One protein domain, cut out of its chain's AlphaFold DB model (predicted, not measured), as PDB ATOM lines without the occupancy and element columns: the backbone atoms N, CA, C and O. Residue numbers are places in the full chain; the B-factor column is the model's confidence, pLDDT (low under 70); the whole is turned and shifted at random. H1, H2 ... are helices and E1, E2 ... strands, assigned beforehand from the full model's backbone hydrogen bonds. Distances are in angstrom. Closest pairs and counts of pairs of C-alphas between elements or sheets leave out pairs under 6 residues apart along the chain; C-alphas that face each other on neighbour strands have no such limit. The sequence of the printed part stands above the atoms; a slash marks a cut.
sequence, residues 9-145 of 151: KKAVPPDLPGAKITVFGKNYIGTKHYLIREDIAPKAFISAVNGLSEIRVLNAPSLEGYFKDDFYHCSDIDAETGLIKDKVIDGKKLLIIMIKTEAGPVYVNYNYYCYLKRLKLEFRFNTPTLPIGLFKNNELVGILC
ATOM      1  N   LYS A   9      52.341 192.406 -19.680       88.56
ATOM      2  CA  LYS A   9      53.553 192.047 -18.915       88.56
ATOM      3  C   LYS A   9      53.616 192.669 -17.509       88.56
ATOM      4  O   LYS A   9      54.283 192.138 -16.633       88.56
ATOM      5  N   LYS A  10      52.962 193.814 -17.282       89.69
ATOM      6  CA  LYS A  10      52.867 194.447 -15.953       89.69
ATOM      7  C   LYS A  10      51.693 193.918 -15.130       89.69
ATOM      8  O   LYS A  10      51.749 193.988 -13.907       89.69
ATOM      9  N   ALA A  11      50.646 193.426 -15.789       88.50
ATOM     10  CA  ALA A  11      49.505 192.778 -15.147       88.50
ATOM     11  C   ALA A  11      49.786 191.298 -14.824       88.50
ATOM     12  O   ALA A  11      49.285 190.786 -13.828       88.50
ATOM     13  N   VAL A  12      50.616 190.646 -15.640       90.88
ATOM     14  CA  VAL A  12      51.083 189.260 -15.524       90.88
ATOM     15  C   VAL A  12      52.614 189.254 -15.663       90.88
ATOM     16  O   VAL A  12      53.145 189.013 -16.751       90.88
ATOM     17  N   PRO A  13      53.348 189.621 -14.598       87.94
ATOM     18  CA  PRO A  13      54.802 189.530 -14.589       87.94
ATOM     19  C   PRO A  13      55.277 188.077 -14.762       87.94
ATOM     20  O   PRO A  13      54.716 187.182 -14.131       87.94
ATOM     21  N   PRO A  14      56.313 187.827 -15.585       85.88
ATOM     22  CA  PRO A  14      56.782 186.476 -15.901       85.88
ATOM     23  C   PRO A  14      57.440 185.753 -14.717       85.88
ATOM     24  O   PRO A  14      57.577 184.538 -14.747       85.88
ATOM     25  N   ASP A  15      57.864 186.494 -13.689       85.81
ATOM     26  CA  ASP A  15      58.482 185.977 -12.465       85.81
ATOM     27  C   ASP A  15      57.459 185.552 -11.400       85.81
ATOM     28  O   ASP A  15      57.842 185.119 -10.313       85.81
ATOM     29  N   LEU A  16      56.161 185.703 -11.674       86.94
ATOM     30  CA  LEU A  16      55.107 185.313 -10.747       86.94
ATOM     31  C   LEU A  16      54.513 183.953 -11.113       86.94
ATOM     32  O   LEU A  16      54.286 183.687 -12.291       86.94
ATOM     33  N   PRO A  17      54.178 183.121 -10.112       90.50
ATOM     34  CA  PRO A  17      53.456 181.888 -10.368       90.50
ATOM     35  C   PRO A  17      52.037 182.202 -10.851       90.50
ATOM     36  O   PRO A  17      51.318 183.035 -10.273       90.50
ATOM     37  N   GLY A  18      51.643 181.505 -11.911       94.69
ATOM     38  CA  GLY A  18      50.278 181.457 -12.402       94.69
ATOM     39  C   GLY A  18      49.387 180.637 -11.476       94.69
ATOM     40  O   GLY A  18      49.855 179.778 -10.724       94.69
ATOM     41  N   ALA A  19      48.088 180.890 -11.548       94.69
ATOM     42  CA  ALA A  19      47.090 180.140 -10.802       94.69
ATOM     43  C   ALA A  19      45.868 179.843 -11.676       94.69
ATOM     44  O   ALA A  19      45.433 180.692 -12.459       94.69
ATOM     45  N   LYS A  20      45.324 178.637 -11.519       95.19
ATOM     46  CA  LYS A  20      44.042 178.201 -12.078       95.19
ATOM     47  C   LYS A  20      43.196 177.578 -10.982       95.19
ATOM     48  O   LYS A  20      43.725 176.874 -10.125       95.19
ATOM     49  N   ILE A  21      41.893 177.818 -11.018       94.56
ATOM     50  CA  ILE A  21      40.940 177.193 -10.101       94.56
ATOM     51  C   ILE A  21      39.590 177.036 -10.791       94.56
ATOM     52  O   ILE A  21      39.201 177.881 -11.599       94.56
ATOM     53  N   THR A  22      38.870 175.975 -10.449       94.69
ATOM     54  CA  THR A  22      37.473 175.800 -10.843       94.69
ATOM     55  C   THR A  22      36.607 175.903  -9.602       94.69
ATOM     56  O   THR A  22      36.802 175.143  -8.658       94.69
ATOM     57  N   VAL A  23      35.657 176.834  -9.599       92.62
ATOM     58  CA  VAL A  23      34.735 177.055  -8.479       92.62
ATOM     59  C   VAL A  23      33.318 177.112  -9.027       92.62
ATOM     60  O   VAL A  23      33.075 177.799 -10.016       92.62
ATOM     61  N   PHE A  24      32.400 176.334  -8.447       91.12
ATOM     62  CA  PHE A  24      31.008 176.220  -8.911       91.12
ATOM     63  C   PHE A  24      30.880 175.983 -10.434       91.12
ATOM     64  O   PHE A  24      30.030 176.559 -11.110       91.12
ATOM     65  N   GLY A  25      31.771 175.157 -11.000       90.75
ATOM     66  CA  GLY A  25      31.797 174.837 -12.435       90.75
ATOM     67  C   GLY A  25      32.317 175.956 -13.348       90.75
ATOM     68  O   GLY A  25      32.264 175.820 -14.570       90.75
ATOM     69  N   LYS A  26      32.827 177.060 -12.791       94.38
ATOM     70  CA  LYS A  26      33.450 178.160 -13.535       94.38
ATOM     71  C   LYS A  26      34.967 178.103 -13.402       94.38
ATOM     72  O   LYS A  26      35.487 177.940 -12.301       94.38
ATOM     73  N   ASN A  27      35.670 178.268 -14.519       96.12
ATOM     74  CA  ASN A  27      37.131 178.293 -14.549       96.12
ATOM     75  C   ASN A  27      37.646 179.716 -14.370       96.12
ATOM     76  O   ASN A  27      37.187 180.637 -15.049       96.12
ATOM     77  N   TYR A  28      38.636 179.871 -13.501       96.75
ATOM     78  CA  TYR A  28      39.330 181.121 -13.246       96.75
ATOM     79  C   TYR A  28      40.825 180.943 -13.484       96.75
ATOM     80  O   TYR A  28      41.412 179.918 -13.132       96.75
ATOM     81  N   ILE A  29      41.443 181.976 -14.048       96.94
ATOM     82  CA  ILE A  29      42.856 182.021 -14.405       96.94
ATOM     83  C   ILE A  29      43.471 183.351 -13.970       96.94
ATOM     84  O   ILE A  29      42.827 184.402 -14.000       96.94
ATOM     85  N   GLY A  30      44.737 183.324 -13.570       95.75
ATOM     86  CA  GLY A  30      45.467 184.532 -13.221       95.75
ATOM     87  C   GLY A  30      46.816 184.250 -12.583       95.75
ATOM     88  O   GLY A  30      47.557 183.371 -13.014       95.75
ATOM     89  N   THR A  31      47.147 185.020 -11.555       93.50
ATOM     90  CA  THR A  31      48.396 184.897 -10.792       93.50
ATOM     91  C   THR A  31      48.074 184.641  -9.325       93.50
ATOM     92  O   THR A  31      46.920 184.737  -8.912       93.50
ATOM     93  N   LYS A  32      49.092 184.427  -8.487       88.31
ATOM     94  CA  LYS A  32      48.899 184.385  -7.025       88.31
ATOM     95  C   LYS A  32      48.224 185.632  -6.418       88.31
ATOM     96  O   LYS A  32      47.819 185.585  -5.263       88.31
ATOM     97  N   HIS A  33      48.164 186.753  -7.143       92.06
ATOM     98  CA  HIS A  33      47.575 187.997  -6.639       92.06
ATOM     99  C   HIS A  33      46.134 188.224  -7.075       92.06
ATOM    100  O   HIS A  33      45.448 188.997  -6.422       92.06
ATOM    101  N   TYR A  34      45.681 187.631  -8.177       95.19
ATOM    102  CA  TYR A  34      44.294 187.757  -8.619       95.19
ATOM    103  C   TYR A  34      43.940 186.682  -9.636       95.19
ATOM    104  O   TYR A  34      44.795 186.210 -10.388       95.19
ATOM    105  N   LEU A  35      42.656 186.354  -9.679       96.25
ATOM    106  CA  LEU A  35      42.044 185.378 -10.567       96.25
ATOM    107  C   LEU A  35      40.844 186.028 -11.254       96.25
ATOM    108  O   LEU A  35      40.085 186.749 -10.610       96.25
ATOM    109  N   ILE A  36      40.663 185.764 -12.545       96.81
ATOM    110  CA  ILE A  36      39.513 186.224 -13.334       96.81
ATOM    111  C   ILE A  36      38.944 185.030 -14.092       96.81
ATOM    112  O   ILE A  36      39.693 184.156 -14.526       96.81
ATOM    113  N   ARG A  37      37.628 184.988 -14.264       96.75
ATOM    114  CA  ARG A  37      36.938 183.943 -15.011       96.75
ATOM    115  C   ARG A  37      37.409 183.908 -16.467       96.75
ATOM    116  O   ARG A  37      37.537 184.948 -17.117       96.75
ATOM    117  N   GLU A  38      37.697 182.713 -16.973       96.69
ATOM    118  CA  GLU A  38      38.321 182.522 -18.290       96.69
ATOM    119  C   GLU A  38      37.448 183.022 -19.452       96.69
ATOM    120  O   GLU A  38      37.971 183.511 -20.450       96.69
ATOM    121  N   ASP A  39      36.126 182.949 -19.315       95.06
ATOM    122  CA  ASP A  39      35.151 183.366 -20.330       95.06
ATOM    123  C   ASP A  39      35.073 184.892 -20.528       95.06
ATOM    124  O   ASP A  39      34.660 185.353 -21.593       95.06
ATOM    125  N   ILE A  40      35.487 185.687 -19.535       93.69
ATOM    126  CA  ILE A  40      35.505 187.154 -19.622       93.69
ATOM    127  C   ILE A  40      36.908 187.740 -19.796       93.69
ATOM    128  O   ILE A  40      37.045 188.921 -20.135       93.69
ATOM    129  N   ALA A  41      37.950 186.956 -19.527       93.88
ATOM    130  CA  ALA A  41      39.320 187.431 -19.562       93.88
ATOM    131  C   ALA A  41      39.788 187.668 -21.014       93.88
ATOM    132  O   ALA A  41      39.504 186.866 -21.906       93.88
ATOM    133  N   PRO A  42      40.547 188.745 -21.300       94.50
ATOM    134  CA  PRO A  42      41.082 188.962 -22.642       94.50
ATOM    135  C   PRO A  42      41.967 187.795 -23.103       94.50
ATOM    136  O   PRO A  42      42.827 187.333 -22.355       94.50
ATOM    137  N   LYS A  43      41.861 187.378 -24.372       94.94
ATOM    138  CA  LYS A  43      42.687 186.284 -24.934       94.94
ATOM    139  C   LYS A  43      44.186 186.461 -24.673       94.94
ATOM    140  O   LYS A  43      44.877 185.515 -24.316       94.94
ATOM    141  N   ALA A  44      44.684 187.688 -24.813       93.50
ATOM    142  CA  ALA A  44      46.091 187.996 -24.586       93.50
ATOM    143  C   ALA A  44      46.509 187.865 -23.106       93.50
ATOM    144  O   ALA A  44      47.660 187.548 -22.825       93.50
ATOM    145  N   PHE A  45      45.583 188.056 -22.160       94.94
ATOM    146  CA  PHE A  45      45.814 187.777 -20.740       94.94
ATOM    147  C   PHE A  45      45.921 186.278 -20.480       94.94
ATOM    148  O   PHE A  45      46.898 185.833 -19.889       94.94
ATOM    149  N   ILE A  46      44.962 185.502 -20.994       96.12
ATOM    150  CA  ILE A  46      44.961 184.038 -20.887       96.12
ATOM    151  C   ILE A  46      46.260 183.469 -21.471       96.12
ATOM    152  O   ILE A  46      46.929 182.657 -20.838       96.12
ATOM    153  N   SER A  47      46.659 183.952 -22.652       95.38
ATOM    154  CA  SER A  47      47.920 183.570 -23.291       95.38
ATOM    155  C   SER A  47      49.140 183.919 -22.441       95.38
ATOM    156  O   SER A  47      50.074 183.127 -22.391       95.38
ATOM    157  N   ALA A  48      49.150 185.081 -21.783       94.56
ATOM    158  CA  ALA A  48      50.263 185.483 -20.931       94.56
ATOM    159  C   ALA A  48      50.364 184.617 -19.672       94.56
ATOM    160  O   ALA A  48      51.465 184.213 -19.316       94.56
ATOM    161  N   VAL A  49      49.235 184.287 -19.033       95.75
ATOM    162  CA  VAL A  49      49.224 183.392 -17.866       95.75
ATOM    163  C   VAL A  49      49.657 181.979 -18.255       95.75
ATOM    164  O   VAL A  49      50.474 181.381 -17.565       95.75
ATOM    165  N   ASN A  50      49.166 181.456 -19.383       94.94
ATOM    166  CA  ASN A  50      49.575 180.141 -19.885       94.94
ATOM    167  C   ASN A  50      51.055 180.082 -20.307       94.94
ATOM    168  O   ASN A  50      51.600 178.990 -20.427       94.94
ATOM    169  N   GLY A  51      51.697 181.233 -20.539       93.62
ATOM    170  CA  GLY A  51      53.124 181.341 -20.841       93.62
ATOM    171  C   GLY A  51      54.033 181.473 -19.613       93.62
ATOM    172  O   GLY A  51      55.240 181.635 -19.784       93.62
ATOM    173  N   LEU A  52      53.486 181.455 -18.392       94.00
ATOM    174  CA  LEU A  52      54.278 181.472 -17.160       94.00
ATOM    175  C   LEU A  52      54.992 180.131 -16.951       94.00
ATOM    176  O   LEU A  52      54.473 179.077 -17.314       94.00
ATOM    177  N   SER A  53      56.175 180.169 -16.334       90.81
ATOM    178  CA  SER A  53      57.000 178.976 -16.087       90.81
ATOM    179  C   SER A  53      56.373 177.995 -15.093       90.81
ATOM    180  O   SER A  53      56.658 176.802 -15.144       90.81
ATOM    181  N   GLU A  54      55.519 178.490 -14.197       92.50
ATOM    182  CA  GLU A  54      54.796 177.697 -13.207       92.50
ATOM    183  C   GLU A  54      53.326 178.126 -13.185       92.50
ATOM    184  O   GLU A  54      53.015 179.316 -13.077       92.50
ATOM    185  N   ILE A  55      52.417 177.151 -13.242       92.50
ATOM    186  CA  ILE A  55      50.978 177.360 -13.071       92.50
ATOM    187  C   ILE A  55      50.480 176.367 -12.030       92.50
ATOM    188  O   ILE A  55      50.517 175.155 -12.245       92.50
ATOM    189  N   ARG A  56      49.984 176.881 -10.907       92.19
ATOM    190  CA  ARG A  56      49.391 176.056  -9.854       92.19
ATOM    191  C   ARG A  56      47.903 175.872 -10.098       92.19
ATOM    192  O   ARG A  56      47.181 176.851 -10.279       92.19
ATOM    193  N   VAL A  57      47.439 174.629 -10.043       90.88
ATOM    194  CA  VAL A  57      46.009 174.324  -9.950       90.88
ATOM    195  C   VAL A  57      45.645 174.318  -8.470       90.88
ATOM    196  O   VAL A  57      46.153 173.504  -7.703       90.88
ATOM    197  N   LEU A  58      44.838 175.288  -8.058       88.00
ATOM    198  CA  LEU A  58      44.395 175.431  -6.678       88.00
ATOM    199  C   LEU A  58      43.173 174.545  -6.439       88.00
ATOM    200  O   LEU A  58      42.304 174.424  -7.302       88.00
ATOM    201  N   ASN A  59      43.084 173.974  -5.240       82.44
ATOM    202  CA  ASN A  59      41.894 173.250  -4.809       82.44
ATOM    203  C   ASN A  59      40.856 174.241  -4.267       82.44
ATOM    204  O   ASN A  59      41.160 175.054  -3.396       82.44
ATOM    205  N   ALA A  60      39.629 174.143  -4.778       72.31
ATOM    206  CA  ALA A  60      38.506 175.030  -4.471       72.31
ATOM    207  C   ALA A  60      38.094 175.155  -2.985       72.31
ATOM    208  O   ALA A  60      37.777 176.279  -2.585       72.31
ATOM    209  N   PRO A  61      38.139 174.104  -2.132       76.56
ATOM    210  CA  PRO A  61      37.448 174.133  -0.836       76.56
ATOM    211  C   PRO A  61      37.863 175.263   0.115       76.56
ATOM    212  O   PRO A  61      37.049 175.739   0.898       76.56
ATOM    213  N   SER A  62      39.119 175.721   0.060       71.94
ATOM    214  CA  SER A  62      39.610 176.801   0.929       71.94
ATOM    215  C   SER A  62      39.296 178.208   0.417       71.94
ATOM    216  O   SER A  62      39.427 179.173   1.168       71.94
ATOM    217  N   LEU A  63      38.902 178.343  -0.851       81.44
ATOM    218  CA  LEU A  63      38.670 179.629  -1.507       81.44
ATOM    219  C   LEU A  63      37.204 179.845  -1.889       81.44
ATOM    220  O   LEU A  63      36.816 180.988  -2.108       81.44
ATOM    221  N   GLU A  64      36.387 178.790  -1.912       85.81
ATOM    222  CA  GLU A  64      34.960 178.822  -2.269       85.81
ATOM    223  C   GLU A  64      34.159 179.910  -1.550       85.81
ATOM    224  O   GLU A  64      33.296 180.531  -2.164       85.81
ATOM    225  N   GLY A  65      34.459 180.183  -0.276       88.50
ATOM    226  CA  GLY A  65      33.786 181.240   0.486       88.50
ATOM    227  C   GLY A  65      33.928 182.631  -0.137       88.50
ATOM    228  O   GLY A  65      32.989 183.415  -0.082       88.50
ATOM    229  N   TYR A  66      35.059 182.911  -0.790       90.88
ATOM    230  CA  TYR A  66      35.311 184.182  -1.478       90.88
ATOM    231  C   TYR A  66      34.671 184.248  -2.867       90.88
ATOM    232  O   TYR A  66      34.636 185.311  -3.473       90.88
ATOM    233  N   PHE A  67      34.170 183.124  -3.386       90.69
ATOM    234  CA  PHE A  67      33.499 183.047  -4.682       90.69
ATOM    235  C   PHE A  67      31.968 183.081  -4.562       90.69
ATOM    236  O   PHE A  67      31.265 182.585  -5.441       90.69
ATOM    237  N   LYS A  68      31.453 183.657  -3.472       89.12
ATOM    238  CA  LYS A  68      30.022 183.873  -3.252       89.12
ATOM    239  C   LYS A  68      29.700 185.363  -3.309       89.12
ATOM    240  O   LYS A  68      30.386 186.169  -2.687       89.12
ATOM    241  N   ASP A  69      28.651 185.723  -4.041       85.62
ATOM    242  CA  ASP A  69      28.271 187.125  -4.252       85.62
ATOM    243  C   ASP A  69      27.876 187.829  -2.942       85.62
ATOM    244  O   ASP A  69      28.204 188.998  -2.744       85.62
ATOM    245  N   ASP A  70      27.221 187.102  -2.032       88.81
ATOM    246  CA  ASP A  70      26.736 187.586  -0.733       88.81
ATOM    247  C   ASP A  70      27.851 187.855   0.287       88.81
ATOM    248  O   ASP A  70      27.601 188.486   1.310       88.81
ATOM    249  N   PHE A  71      29.086 187.433   0.003       91.56
ATOM    250  CA  PHE A  71      30.249 187.718   0.839       91.56
ATOM    251  C   PHE A  71      30.633 189.208   0.838       91.56
ATOM    252  O   PHE A  71      31.327 189.664   1.745       91.56
ATOM    253  N   TYR A  72      30.231 189.965  -0.185       94.06
ATOM    254  CA  TYR A  72      30.676 191.336  -0.414       94.06
ATOM    255  C   TYR A  72      29.581 192.355  -0.083       94.06
ATOM    256  O   TYR A  72      28.462 192.254  -0.580       94.06
ATOM    257  N   HIS A  73      29.912 193.370   0.719       91.06
ATOM    258  CA  HIS A  73      28.918 194.281   1.311       91.06
ATOM    259  C   HIS A  73      29.123 195.755   0.968       91.06
ATOM    260  O   HIS A  73      28.194 196.542   1.109       91.06
ATOM    261  N   CYS A  74      30.311 196.139   0.502       91.75
ATOM    262  CA  CYS A  74      30.573 197.498   0.034       91.75
ATOM    263  C   CYS A  74      31.253 197.487  -1.336       91.75
ATOM    264  O   CYS A  74      31.833 196.483  -1.753       91.75
ATOM    265  N   SER A  75      31.151 198.605  -2.046       93.12
ATOM    266  CA  SER A  75      31.625 198.771  -3.420       93.12
ATOM    267  C   SER A  75      32.607 199.934  -3.512       93.12
ATOM    268  O   SER A  75      32.663 200.782  -2.624       93.12
ATOM    269  N   ASP A  76      33.394 199.969  -4.584       92.56
ATOM    270  CA  ASP A  76      34.208 201.130  -4.930       92.56
ATOM    271  C   ASP A  76      33.516 202.120  -5.868       92.56
ATOM    272  O   ASP A  76      34.136 203.098  -6.293       92.56
ATOM    273  N   ILE A  77      32.237 201.888  -6.176       86.94
ATOM    274  CA  ILE A  77      31.361 202.902  -6.761       86.94
ATOM    275  C   ILE A  77      31.319 204.068  -5.764       86.94
ATOM    276  O   ILE A  77      30.916 203.901  -4.620       86.94
ATOM    277  N   ASP A  78      31.832 205.222  -6.191       83.94
ATOM    278  CA  ASP A  78      31.954 206.466  -5.414       83.94
ATOM    279  C   ASP A  78      32.997 206.481  -4.280       83.94
ATOM    280  O   ASP A  78      33.131 207.481  -3.570       83.94
ATOM    281  N   ALA A  79      33.816 205.434  -4.146       88.81
ATOM    282  CA  ALA A  79      34.892 205.429  -3.161       88.81
ATOM    283  C   ALA A  79      35.992 206.447  -3.507       88.81
ATOM    284  O   ALA A  79      36.517 206.501  -4.625       88.81
ATOM    285  N   GLU A  80      36.418 207.227  -2.512       92.69
ATOM    286  CA  GLU A  80      37.564 208.117  -2.665       92.69
ATOM    287  C   GLU A  80      38.858 207.293  -2.771       92.69
ATOM    288  O   GLU A  80      39.160 206.448  -1.922       92.69
ATOM    289  N   THR A  81      39.664 207.570  -3.799       93.44
ATOM    290  CA  THR A  81      40.939 206.874  -4.021       93.44
ATOM    291  C   THR A  81      42.142 207.783  -3.795       93.44
ATOM    292  O   THR A  81      42.191 208.890  -4.334       93.44
ATOM    293  N   GLY A  82      43.159 207.284  -3.093       93.19
ATOM    294  CA  GLY A  82      44.461 207.932  -2.916       93.19
ATOM    295  C   GLY A  82      45.604 207.117  -3.525       93.19
ATOM    296  O   GLY A  82      45.514 205.897  -3.651       93.19
ATOM    297  N   LEU A  83      46.700 207.782  -3.895       92.62
ATOM    298  CA  LEU A  83      47.893 207.134  -4.446       92.62
ATOM    299  C   LEU A  83      49.043 207.179  -3.435       92.62
ATOM    300  O   LEU A  83      49.504 208.258  -3.068       92.62
ATOM    301  N   ILE A  84      49.548 206.013  -3.040       91.25
ATOM    302  CA  ILE A  84      50.708 205.863  -2.159       91.25
ATOM    303  C   ILE A  84      51.908 205.447  -3.013       91.25
ATOM    304  O   ILE A  84      51.911 204.383  -3.638       91.25
ATOM    305  N   LYS A  85      52.926 206.310  -3.054       87.12
ATOM    306  CA  LYS A  85      54.152 206.121  -3.840       87.12
ATOM    307  C   LYS A  85      55.275 205.525  -2.989       87.12
ATOM    308  O   LYS A  85      55.237 205.591  -1.764       87.12
ATOM    309  N   ASP A  86      56.265 204.954  -3.672       76.88
ATOM    310  CA  ASP A  86      57.564 204.550  -3.112       76.88
ATOM    311  C   ASP A  86      57.520 203.575  -1.922       76.88
ATOM    312  O   ASP A  86      58.489 203.456  -1.173       76.88
ATOM    313  N   LYS A  87      56.434 202.806  -1.767       80.69
ATOM    314  CA  LYS A  87      56.382 201.732  -0.771       80.69
ATOM    315  C   LYS A  87      57.217 200.548  -1.238       80.69
ATOM    316  O   LYS A  87      56.998 200.019  -2.324       80.69
ATOM    317  N   VAL A  88      58.164 200.123  -0.408       80.44
ATOM    318  CA  VAL A  88      58.959 198.917  -0.649       80.44
ATOM    319  C   VAL A  88      58.282 197.743   0.049       80.44
ATOM    320  O   VAL A  88      58.148 197.747   1.270       80.44
ATOM    321  N   ILE A  89      57.847 196.759  -0.731       77.12
ATOM    322  CA  ILE A  89      57.259 195.503  -0.253       77.12
ATOM    323  C   ILE A  89      58.027 194.376  -0.931       77.12
ATOM    324  O   ILE A  89      58.224 194.411  -2.147       77.12
ATOM    325  N   ASP A  90      58.517 193.420  -0.144       75.12
ATOM    326  CA  ASP A  90      59.349 192.306  -0.618       75.12
ATOM    327  C   ASP A  90      60.539 192.773  -1.484       75.12
ATOM    328  O   ASP A  90      60.844 192.206  -2.533       75.12
ATOM    329  N   GLY A  91      61.176 193.883  -1.087       78.19
ATOM    330  CA  GLY A  91      62.304 194.485  -1.807       78.19
ATOM    331  C   GLY A  91      61.941 195.187  -3.123       78.19
ATOM    332  O   GLY A  91      62.821 195.736  -3.784       78.19
ATOM    333  N   LYS A  92      60.660 195.227  -3.514       79.62
ATOM    334  CA  LYS A  92      60.184 195.882  -4.739       79.62
ATOM    335  C   LYS A  92      59.463 197.187  -4.408       79.62
ATOM    336  O   LYS A  92      58.585 197.227  -3.550       79.62
ATOM    337  N   LYS A  93      59.797 198.263  -5.131       83.75
ATOM    338  CA  LYS A  93      59.011 199.505  -5.096       83.75
ATOM    339  C   LYS A  93      57.664 199.264  -5.770       83.75
ATOM    340  O   LYS A  93      57.606 198.995  -6.971       83.75
ATOM    341  N   LEU A  94      56.591 199.377  -5.000       84.19
ATOM    342  CA  LEU A  94      55.221 199.273  -5.466       84.19
ATOM    343  C   LEU A  94      54.548 200.641  -5.419       84.19
ATOM    344  O   LEU A  94      54.698 201.417  -4.476       84.19
ATOM    345  N   LEU A  95      53.775 200.908  -6.464       90.88
ATOM    346  CA  LEU A  95      52.794 201.977  -6.470       90.88
ATOM    347  C   LEU A  95      51.467 201.379  -6.007       90.88
ATOM    348  O   LEU A  95      51.048 200.345  -6.536       90.88
ATOM    349  N   ILE A  96      50.832 202.000  -5.017       93.88
ATOM    350  CA  ILE A  96      49.669 201.441  -4.326       93.88
ATOM    351  C   ILE A  96      48.503 202.422  -4.426       93.88
ATOM    352  O   ILE A  96      48.670 203.620  -4.207       93.88
ATOM    353  N   ILE A  97      47.320 201.910  -4.753       94.81
ATOM    354  CA  ILE A  97      46.048 202.620  -4.607       94.81
ATOM    355  C   ILE A  97      45.493 202.311  -3.229       94.81
ATOM    356  O   ILE A  97      45.379 201.146  -2.864       94.81
ATOM    357  N   MET A  98      45.133 203.351  -2.494       95.69
ATOM    358  CA  MET A  98      44.252 203.259  -1.341       95.69
ATOM    359  C   MET A  98      42.828 203.550  -1.811       95.69
ATOM    360  O   MET A  98      42.599 204.581  -2.440       95.69
ATOM    361  N   ILE A  99      41.890 202.671  -1.486       95.38
ATOM    362  CA  ILE A  99      40.454 202.855  -1.701       95.38
ATOM    363  C   ILE A  99      39.829 203.059  -0.321       95.38
ATOM    364  O   ILE A  99      39.954 202.184   0.540       95.38
ATOM    365  N   LYS A 100      39.209 204.218  -0.074       94.25
ATOM    366  CA  LYS A 100      38.472 204.462   1.171       94.25
ATOM    367  C   LYS A 100      37.104 203.797   1.061       94.25
ATOM    368  O   LYS A 100      36.248 204.281   0.332       94.25
ATOM    369  N   THR A 101      36.928 202.688   1.768       92.56
ATOM    370  CA  THR A 101      35.661 201.950   1.818       92.56
ATOM    371  C   THR A 101      35.014 202.114   3.188       92.56
ATOM    372  O   THR A 101      35.689 202.476   4.156       92.56
ATOM    373  N   GLU A 102      33.726 201.797   3.293       89.88
ATOM    374  CA  GLU A 102      33.001 201.775   4.571       89.88
ATOM    375  C   GLU A 102      33.598 200.767   5.568       89.88
ATOM    376  O   GLU A 102      33.605 201.011   6.772       89.88
ATOM    377  N   ALA A 103      34.185 199.672   5.072       86.75
ATOM    378  CA  ALA A 103      34.878 198.675   5.889       86.75
ATOM    379  C   ALA A 103      36.293 199.111   6.328       86.75
ATOM    380  O   ALA A 103      36.955 198.404   7.089       86.75
ATOM    381  N   GLY A 104      36.780 200.259   5.844       91.44
ATOM    382  CA  GLY A 104      38.124 200.780   6.087       91.44
ATOM    383  C   GLY A 104      38.966 200.932   4.810       91.44
ATOM    384  O   GLY A 104      38.506 200.652   3.700       91.44
ATOM    385  N   PRO A 105      40.216 201.412   4.922       94.00
ATOM    386  CA  PRO A 105      41.080 201.608   3.763       94.00
ATOM    387  C   PRO A 105      41.593 200.270   3.216       94.00
ATOM    388  O   PRO A 105      42.294 199.538   3.913       94.00
ATOM    389  N   VAL A 106      41.297 199.986   1.949       95.69
ATOM    390  CA  VAL A 106      41.810 198.823   1.207       95.69
ATOM    391  C   VAL A 106      42.981 199.267   0.336       95.69
ATOM    392  O   VAL A 106      42.907 200.304  -0.326       95.69
ATOM    393  N   TYR A 107      44.053 198.479   0.286       95.25
ATOM    394  CA  TYR A 107      45.238 198.797  -0.512       95.25
ATOM    395  C   TYR A 107      45.413 197.818  -1.666       95.25
ATOM    396  O   TYR A 107      45.318 196.607  -1.491       95.25
ATOM    397  N   VAL A 108      45.712 198.335  -2.854       95.31
ATOM    398  CA  VAL A 108      45.796 197.545  -4.086       95.31
ATOM    399  C   VAL A 108      47.032 197.931  -4.882       95.31
ATOM    400  O   VAL A 108      47.384 199.105  -4.981       95.31
ATOM    401  N   ASN A 109      47.688 196.958  -5.516       93.81
ATOM    402  CA  ASN A 109      48.747 197.251  -6.479       93.81
ATOM    403  C   ASN A 109      48.191 198.104  -7.635       93.81
ATOM    404  O   ASN A 109      47.237 197.707  -8.304       93.81
ATOM    405  N   TYR A 110      48.816 199.247  -7.918       93.56
ATOM    406  CA  TYR A 110      48.337 200.196  -8.925       93.56
ATOM    407  C   TYR A 110      48.220 199.591 -10.332       93.56
ATOM    408  O   TYR A 110      47.288 199.927 -11.067       93.56
ATOM    409  N   ASN A 111      49.132 198.690 -10.723       92.88
ATOM    410  CA  ASN A 111      49.065 198.049 -12.037       92.88
ATOM    411  C   ASN A 111      47.847 197.121 -12.132       92.88
ATOM    412  O   ASN A 111      47.169 197.125 -13.158       92.88
ATOM    413  N   TYR A 112      47.544 196.367 -11.071       94.81
ATOM    414  CA  TYR A 112      46.370 195.491 -11.036       94.81
ATOM    415  C   TYR A 112      45.084 196.314 -11.027       94.81
ATOM    416  O   TYR A 112      44.212 196.073 -11.857       94.81
ATOM    417  N   TYR A 113      45.013 197.358 -10.193       95.31
ATOM    418  CA  TYR A 113      43.884 198.290 -10.169       95.31
ATOM    419  C   TYR A 113      43.596 198.874 -11.561       95.31
ATOM    420  O   TYR A 113      42.493 198.730 -12.085       95.31
ATOM    421  N   CYS A 114      44.603 199.468 -12.211       94.69
ATOM    422  CA  CYS A 114      44.421 200.090 -13.524       94.69
ATOM    423  C   CYS A 114      44.047 199.083 -14.615       94.69
ATOM    424  O   CYS A 114      43.225 199.393 -15.479       94.69
ATOM    425  N   TYR A 115      44.647 197.891 -14.597       94.56
ATOM    426  CA  TYR A 115      44.342 196.841 -15.564       94.56
ATOM    427  C   TYR A 115      42.884 196.377 -15.443       94.56
ATOM    428  O   TYR A 115      42.142 196.408 -16.422       94.56
ATOM    429  N   LEU A 116      42.454 196.028 -14.229       95.38
ATOM    430  CA  LEU A 116      41.118 195.502 -13.948       95.38
ATOM    431  C   LEU A 116      40.025 196.560 -14.148       95.38
ATOM    432  O   LEU A 116      38.982 196.265 -14.730       95.38
ATOM    433  N   LYS A 117      40.275 197.821 -13.772       94.56
ATOM    434  CA  LYS A 117      39.325 198.915 -14.023       94.56
ATOM    435  C   LYS A 117      39.092 199.182 -15.504       94.56
ATOM    436  O   LYS A 117      37.970 199.486 -15.902       94.56
ATOM    437  N   ARG A 118      40.104 198.988 -16.352       92.81
ATOM    438  CA  ARG A 118      39.934 199.074 -17.813       92.81
ATOM    439  C   ARG A 118      39.087 197.939 -18.392       92.81
ATOM    440  O   ARG A 118      38.512 198.119 -19.461       92.81
ATOM    441  N   LEU A 119      38.943 196.820 -17.680       92.56
ATOM    442  CA  LEU A 119      37.992 195.753 -18.016       92.56
ATOM    443  C   LEU A 119      36.552 196.067 -17.565       92.56
ATOM    444  O   LEU A 119      35.671 195.224 -17.733       92.56
ATOM    445  N   LYS A 120      36.309 197.281 -17.044       94.19
ATOM    446  CA  LYS A 120      35.022 197.745 -16.502       94.19
ATOM    447  C   LYS A 120      34.520 196.866 -15.352       94.19
ATOM    448  O   LYS A 120      33.333 196.567 -15.277       94.19
ATOM    449  N   LEU A 121      35.444 196.429 -14.494       95.75
ATOM    450  CA  LEU A 121      35.127 195.644 -13.305       95.75
ATOM    451  C   LEU A 121      34.869 196.562 -12.109       95.75
ATOM    452  O   LEU A 121      35.648 197.475 -11.809       95.75
ATOM    453  N   GLU A 122      33.771 196.297 -11.421       96.88
ATOM    454  CA  GLU A 122      33.457 196.867 -10.118       96.88
ATOM    455  C   GLU A 122      34.243 196.111  -9.043       96.88
ATOM    456  O   GLU A 122      34.394 194.892  -9.135       96.88
ATOM    457  N   PHE A 123      34.794 196.826  -8.062       97.38
ATOM    458  CA  PHE A 123      35.486 196.187  -6.949       97.38
ATOM    459  C   PHE A 123      34.533 196.195  -5.765       97.38
ATOM    460  O   PHE A 123      34.001 197.246  -5.413       97.38
ATOM    461  N   ARG A 124      34.327 195.034  -5.148       97.25
ATOM    462  CA  ARG A 124      33.529 194.917  -3.930       97.25
ATOM    463  C   ARG A 124      34.350 194.339  -2.794       97.25
ATOM    464  O   ARG A 124      35.275 193.555  -3.014       97.25
ATOM    465  N   PHE A 125      34.010 194.725  -1.574       95.62
ATOM    466  CA  PHE A 125      34.787 194.421  -0.383       95.62
ATOM    467  C   PHE A 125      33.892 193.904   0.737       95.62
ATOM    468  O   PHE A 125      32.708 194.234   0.831       95.62
ATOM    469  N   ASN A 126      34.502 193.091   1.591       94.50
ATOM    470  CA  ASN A 126      33.932 192.674   2.863       94.50
ATOM    471  C   ASN A 126      34.696 193.356   4.004       94.50
ATOM    472  O   ASN A 126      34.148 194.163   4.746       94.50
ATOM    473  N   THR A 127      36.007 193.111   4.069       92.25
ATOM    474  CA  THR A 127      36.922 193.756   5.017       92.25
ATOM    475  C   THR A 127      38.211 194.190   4.310       92.25
ATOM    476  O   THR A 127      38.495 193.707   3.209       92.25
ATOM    477  N   PRO A 128      39.033 195.066   4.922       90.75
ATOM    478  CA  PRO A 128      40.252 195.580   4.293       90.75
ATOM    479  C   PRO A 128      41.319 194.541   3.930       90.75
ATOM    480  O   PRO A 128      42.160 194.805   3.072       90.75
ATOM    481  N   THR A 129      41.319 193.392   4.608       91.19
ATOM    482  CA  THR A 129      42.363 192.359   4.496       91.19
ATOM    483  C   THR A 129      41.914 191.118   3.731       91.19
ATOM    484  O   THR A 129      42.750 190.305   3.345       91.19
ATOM    485  N   LEU A 130      40.612 190.959   3.484       93.31
ATOM    486  CA  LEU A 130      40.079 189.826   2.732       93.31
ATOM    487  C   LEU A 130      40.125 190.088   1.217       93.31
ATOM    488  O   LEU A 130      40.222 191.242   0.790       93.31
ATOM    489  N   PRO A 131      40.075 189.030   0.383       95.19
ATOM    490  CA  PRO A 131      40.075 189.176  -1.067       95.19
ATOM    491  C   PRO A 131      38.993 190.141  -1.551       95.19
ATOM    492  O   PRO A 131      37.847 190.074  -1.119       95.19
ATOM    493  N   ILE A 132      39.367 191.005  -2.487       97.44
ATOM    494  CA  ILE A 132      38.496 191.956  -3.171       97.44
ATOM    495  C   ILE A 132      37.754 191.208  -4.274       97.44
ATOM    496  O   ILE A 132      38.387 190.547  -5.096       97.44
ATOM    497  N   GLY A 133      36.433 191.325  -4.314       97.62
ATOM    498  CA  GLY A 133      35.603 190.741  -5.359       97.62
ATOM    499  C   GLY A 133      35.629 191.602  -6.613       97.62
ATOM    500  O   GLY A 133      35.558 192.828  -6.537       97.62
ATOM    501  N   LEU A 134      35.731 190.965  -7.773       97.88
ATOM    502  CA  LEU A 134      35.694 191.613  -9.078       97.88
ATOM    503  C   LEU A 134      34.353 191.301  -9.729       97.88
ATOM    504  O   LEU A 134      34.086 190.144 -10.047       97.88
ATOM    505  N   PHE A 135      33.529 192.320  -9.945       97.31
ATOM    506  CA  PHE A 135      32.164 192.168 -10.439       97.31
ATOM    507  C   PHE A 135      31.991 192.753 -11.836       97.31
ATOM    508  O   PHE A 135      32.558 193.795 -12.177       97.31
ATOM    509  N   LYS A 136      31.175 192.089 -12.655       95.69
ATOM    510  CA  LYS A 136      30.739 192.583 -13.963       95.69
ATOM    511  C   LYS A 136      29.250 192.322 -14.110       95.69
ATOM    512  O   LYS A 136      28.826 191.179 -14.030       95.69
ATOM    513  N   ASN A 137      28.462 193.372 -14.343       93.50
ATOM    514  CA  ASN A 137      26.998 193.272 -14.426       93.50
ATOM    515  C   ASN A 137      26.382 192.562 -13.200       93.50
ATOM    516  O   ASN A 137      25.543 191.682 -13.359       93.50
ATOM    517  N   ASN A 138      26.829 192.922 -11.991       92.62
ATOM    518  CA  ASN A 138      26.448 192.299 -10.712       92.62
ATOM    519  C   ASN A 138      26.834 190.823 -10.518       92.62
ATOM    520  O   ASN A 138      26.507 190.272  -9.477       92.62
ATOM    521  N   GLU A 139      27.572 190.209 -11.442       94.38
ATOM    522  CA  GLU A 139      28.073 188.841 -11.303       94.38
ATOM    523  C   GLU A 139      29.534 188.845 -10.832       94.38
ATOM    524  O   GLU A 139      30.349 189.611 -11.366       94.38
ATOM    525  N   LEU A 140      29.893 187.986  -9.871       95.69
ATOM    526  CA  LEU A 140      31.285 187.793  -9.475       95.69
ATOM    527  C   LEU A 140      32.067 187.061 -10.571       95.69
ATOM    528  O   LEU A 140      31.809 185.911 -10.938       95.69
ATOM    529  N   VAL A 141      33.095 187.734 -11.073       96.94
ATOM    530  CA  VAL A 141      33.932 187.258 -12.175       96.94
ATOM    531  C   VAL A 141      35.397 187.092 -11.790       96.94
ATOM    532  O   VAL A 141      36.211 186.721 -12.631       96.94
ATOM    533  N   GLY A 142      35.765 187.337 -10.536       96.69
ATOM    534  CA  GLY A 142      37.129 187.135 -10.072       96.69
ATOM    535  C   GLY A 142      37.375 187.653  -8.666       96.69
ATOM    536  O   GLY A 142      36.507 188.273  -8.064       96.69
ATOM    537  N   ILE A 143      38.589 187.429  -8.176       96.88
ATOM    538  CA  ILE A 143      39.054 187.931  -6.883       96.88
ATOM    539  C   ILE A 143      40.452 188.534  -7.015       96.88
ATOM    540  O   ILE A 143      41.241 188.115  -7.864       96.88
ATOM    541  N   LEU A 144      40.773 189.497  -6.160       97.06
ATOM    542  CA  LEU A 144      42.056 190.192  -6.092       97.06
ATOM    543  C   LEU A 144      42.524 190.268  -4.638       97.06
ATOM    544  O   LEU A 144      41.814 190.768  -3.773       97.06
ATOM    545  N   CYS A 145      43.737 189.808  -4.363       94.75
ATOM    546  CA  CYS A 145      44.333 189.912  -3.040       94.75
ATOM    547  C   CYS A 145      44.682 191.380  -2.732       94.75
ATOM    548  O   CYS A 145      45.375 192.015  -3.543       94.75
TER     549      CYS A 145
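What this domain is: This is residues 9 to 145 of the 151 residues of an uncharacterized protein of Biomaibacter acetigenes (UniProt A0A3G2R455). One large, strongly twisted sheet of seven strands is made of two three-stranded meanders, E1 E2 E3 and E8 E9 E10, set side by side, with short E4 added at one edge. H1 and H3 pack on one face of it and the small H2 on the other, while a second, strongly twisted sheet, the long meander E5 E6 E7, lies beyond the E8 end, with H3 packed on both sheets. The printed part has 137 residues, with three named helices and ten named strands in the order E1 E2 E3 H1 E4 H2 E5 E6 E7 H3 E8 E9 E10. The large sheet runs E4 E1 E2 E3 E10 E9 E8 and is mixed; the small one is antiparallel, and the class is mixed, helices and strands. The whole is compact and rounded, with a radius of gyration of the C-alphas of 14.4 A and spans of 36 by 34 by 26 A.

How they stand to each other: E1, residues 18 to 23, and E2, 26 to 31, form a hairpin, with N 21 and O 28 3.0 A apart. E2 and E3, residues 34 to 37, form the next, with N 29 and O 36 at 2.8 A. H1, residues 43 to 50, is on the large sheet over E2, at a height of 9.3 A, across the strands; the closest C-alphas are those of Gly 30 and Val 49, 6.1 A. E4, residues 55 to 57, is parallel to E1, with N 56 and O 18 at 2.9 A; E3, H1 and E4 make a split strand-helix-strand unit, two strands running the same way with E1 and E2 between them, its crossover right-handed. H2, residues 64 to 67, is on the face opposite H1, its Phe 67 7.1 A from Leu 140 by C-alphas. E5, residues 81 to 89, bends by 78 degrees at residue 86 and pairs with E6, 92 to 101, N 84 and O 96 at 2.8 A; E6 pairs with E7, 104 to 109, N 99 and O 106 at 2.8 A. H3, residues 110 to 118, stands up from this sheet, rising 53 degrees, and is also on the large sheet, on the same face as H1. E8, residues 122 to 125, and E9, 132 to 136, have N 124 and O 133 at 2.9 A; E9 and E10, 139 to 144, have N 134 and O 142 at 2.8 A. E10 is antiparallel to E3, N 35 and O 143 at 2.9 A. In H1 and H3 every O i to N i+4 pair is within hydrogen-bond range; H2 is too short for one.

Where its parts are: E1 begins at C-alpha 18 (50.278, 181.457, -12.402). The longest strand, E6, measures 26.1 A and E5 20.2 A; H3, the longest helix, measures 12.3 A. E10 ends at C-alpha 144 (42.056, 190.192, -6.092).

The domain as a whole: The C-alphas farthest apart are those of Gly 25 and Asp 86, 40.4 A. The printed part has no cut, and the link from H2 to E5, residues 68 to 80, is long; its residues 74 to 75 pair with 124 to 125 of E8, antiparallel. The mean pLDDT of the printed part is 91.6, and no printed residue is under 70.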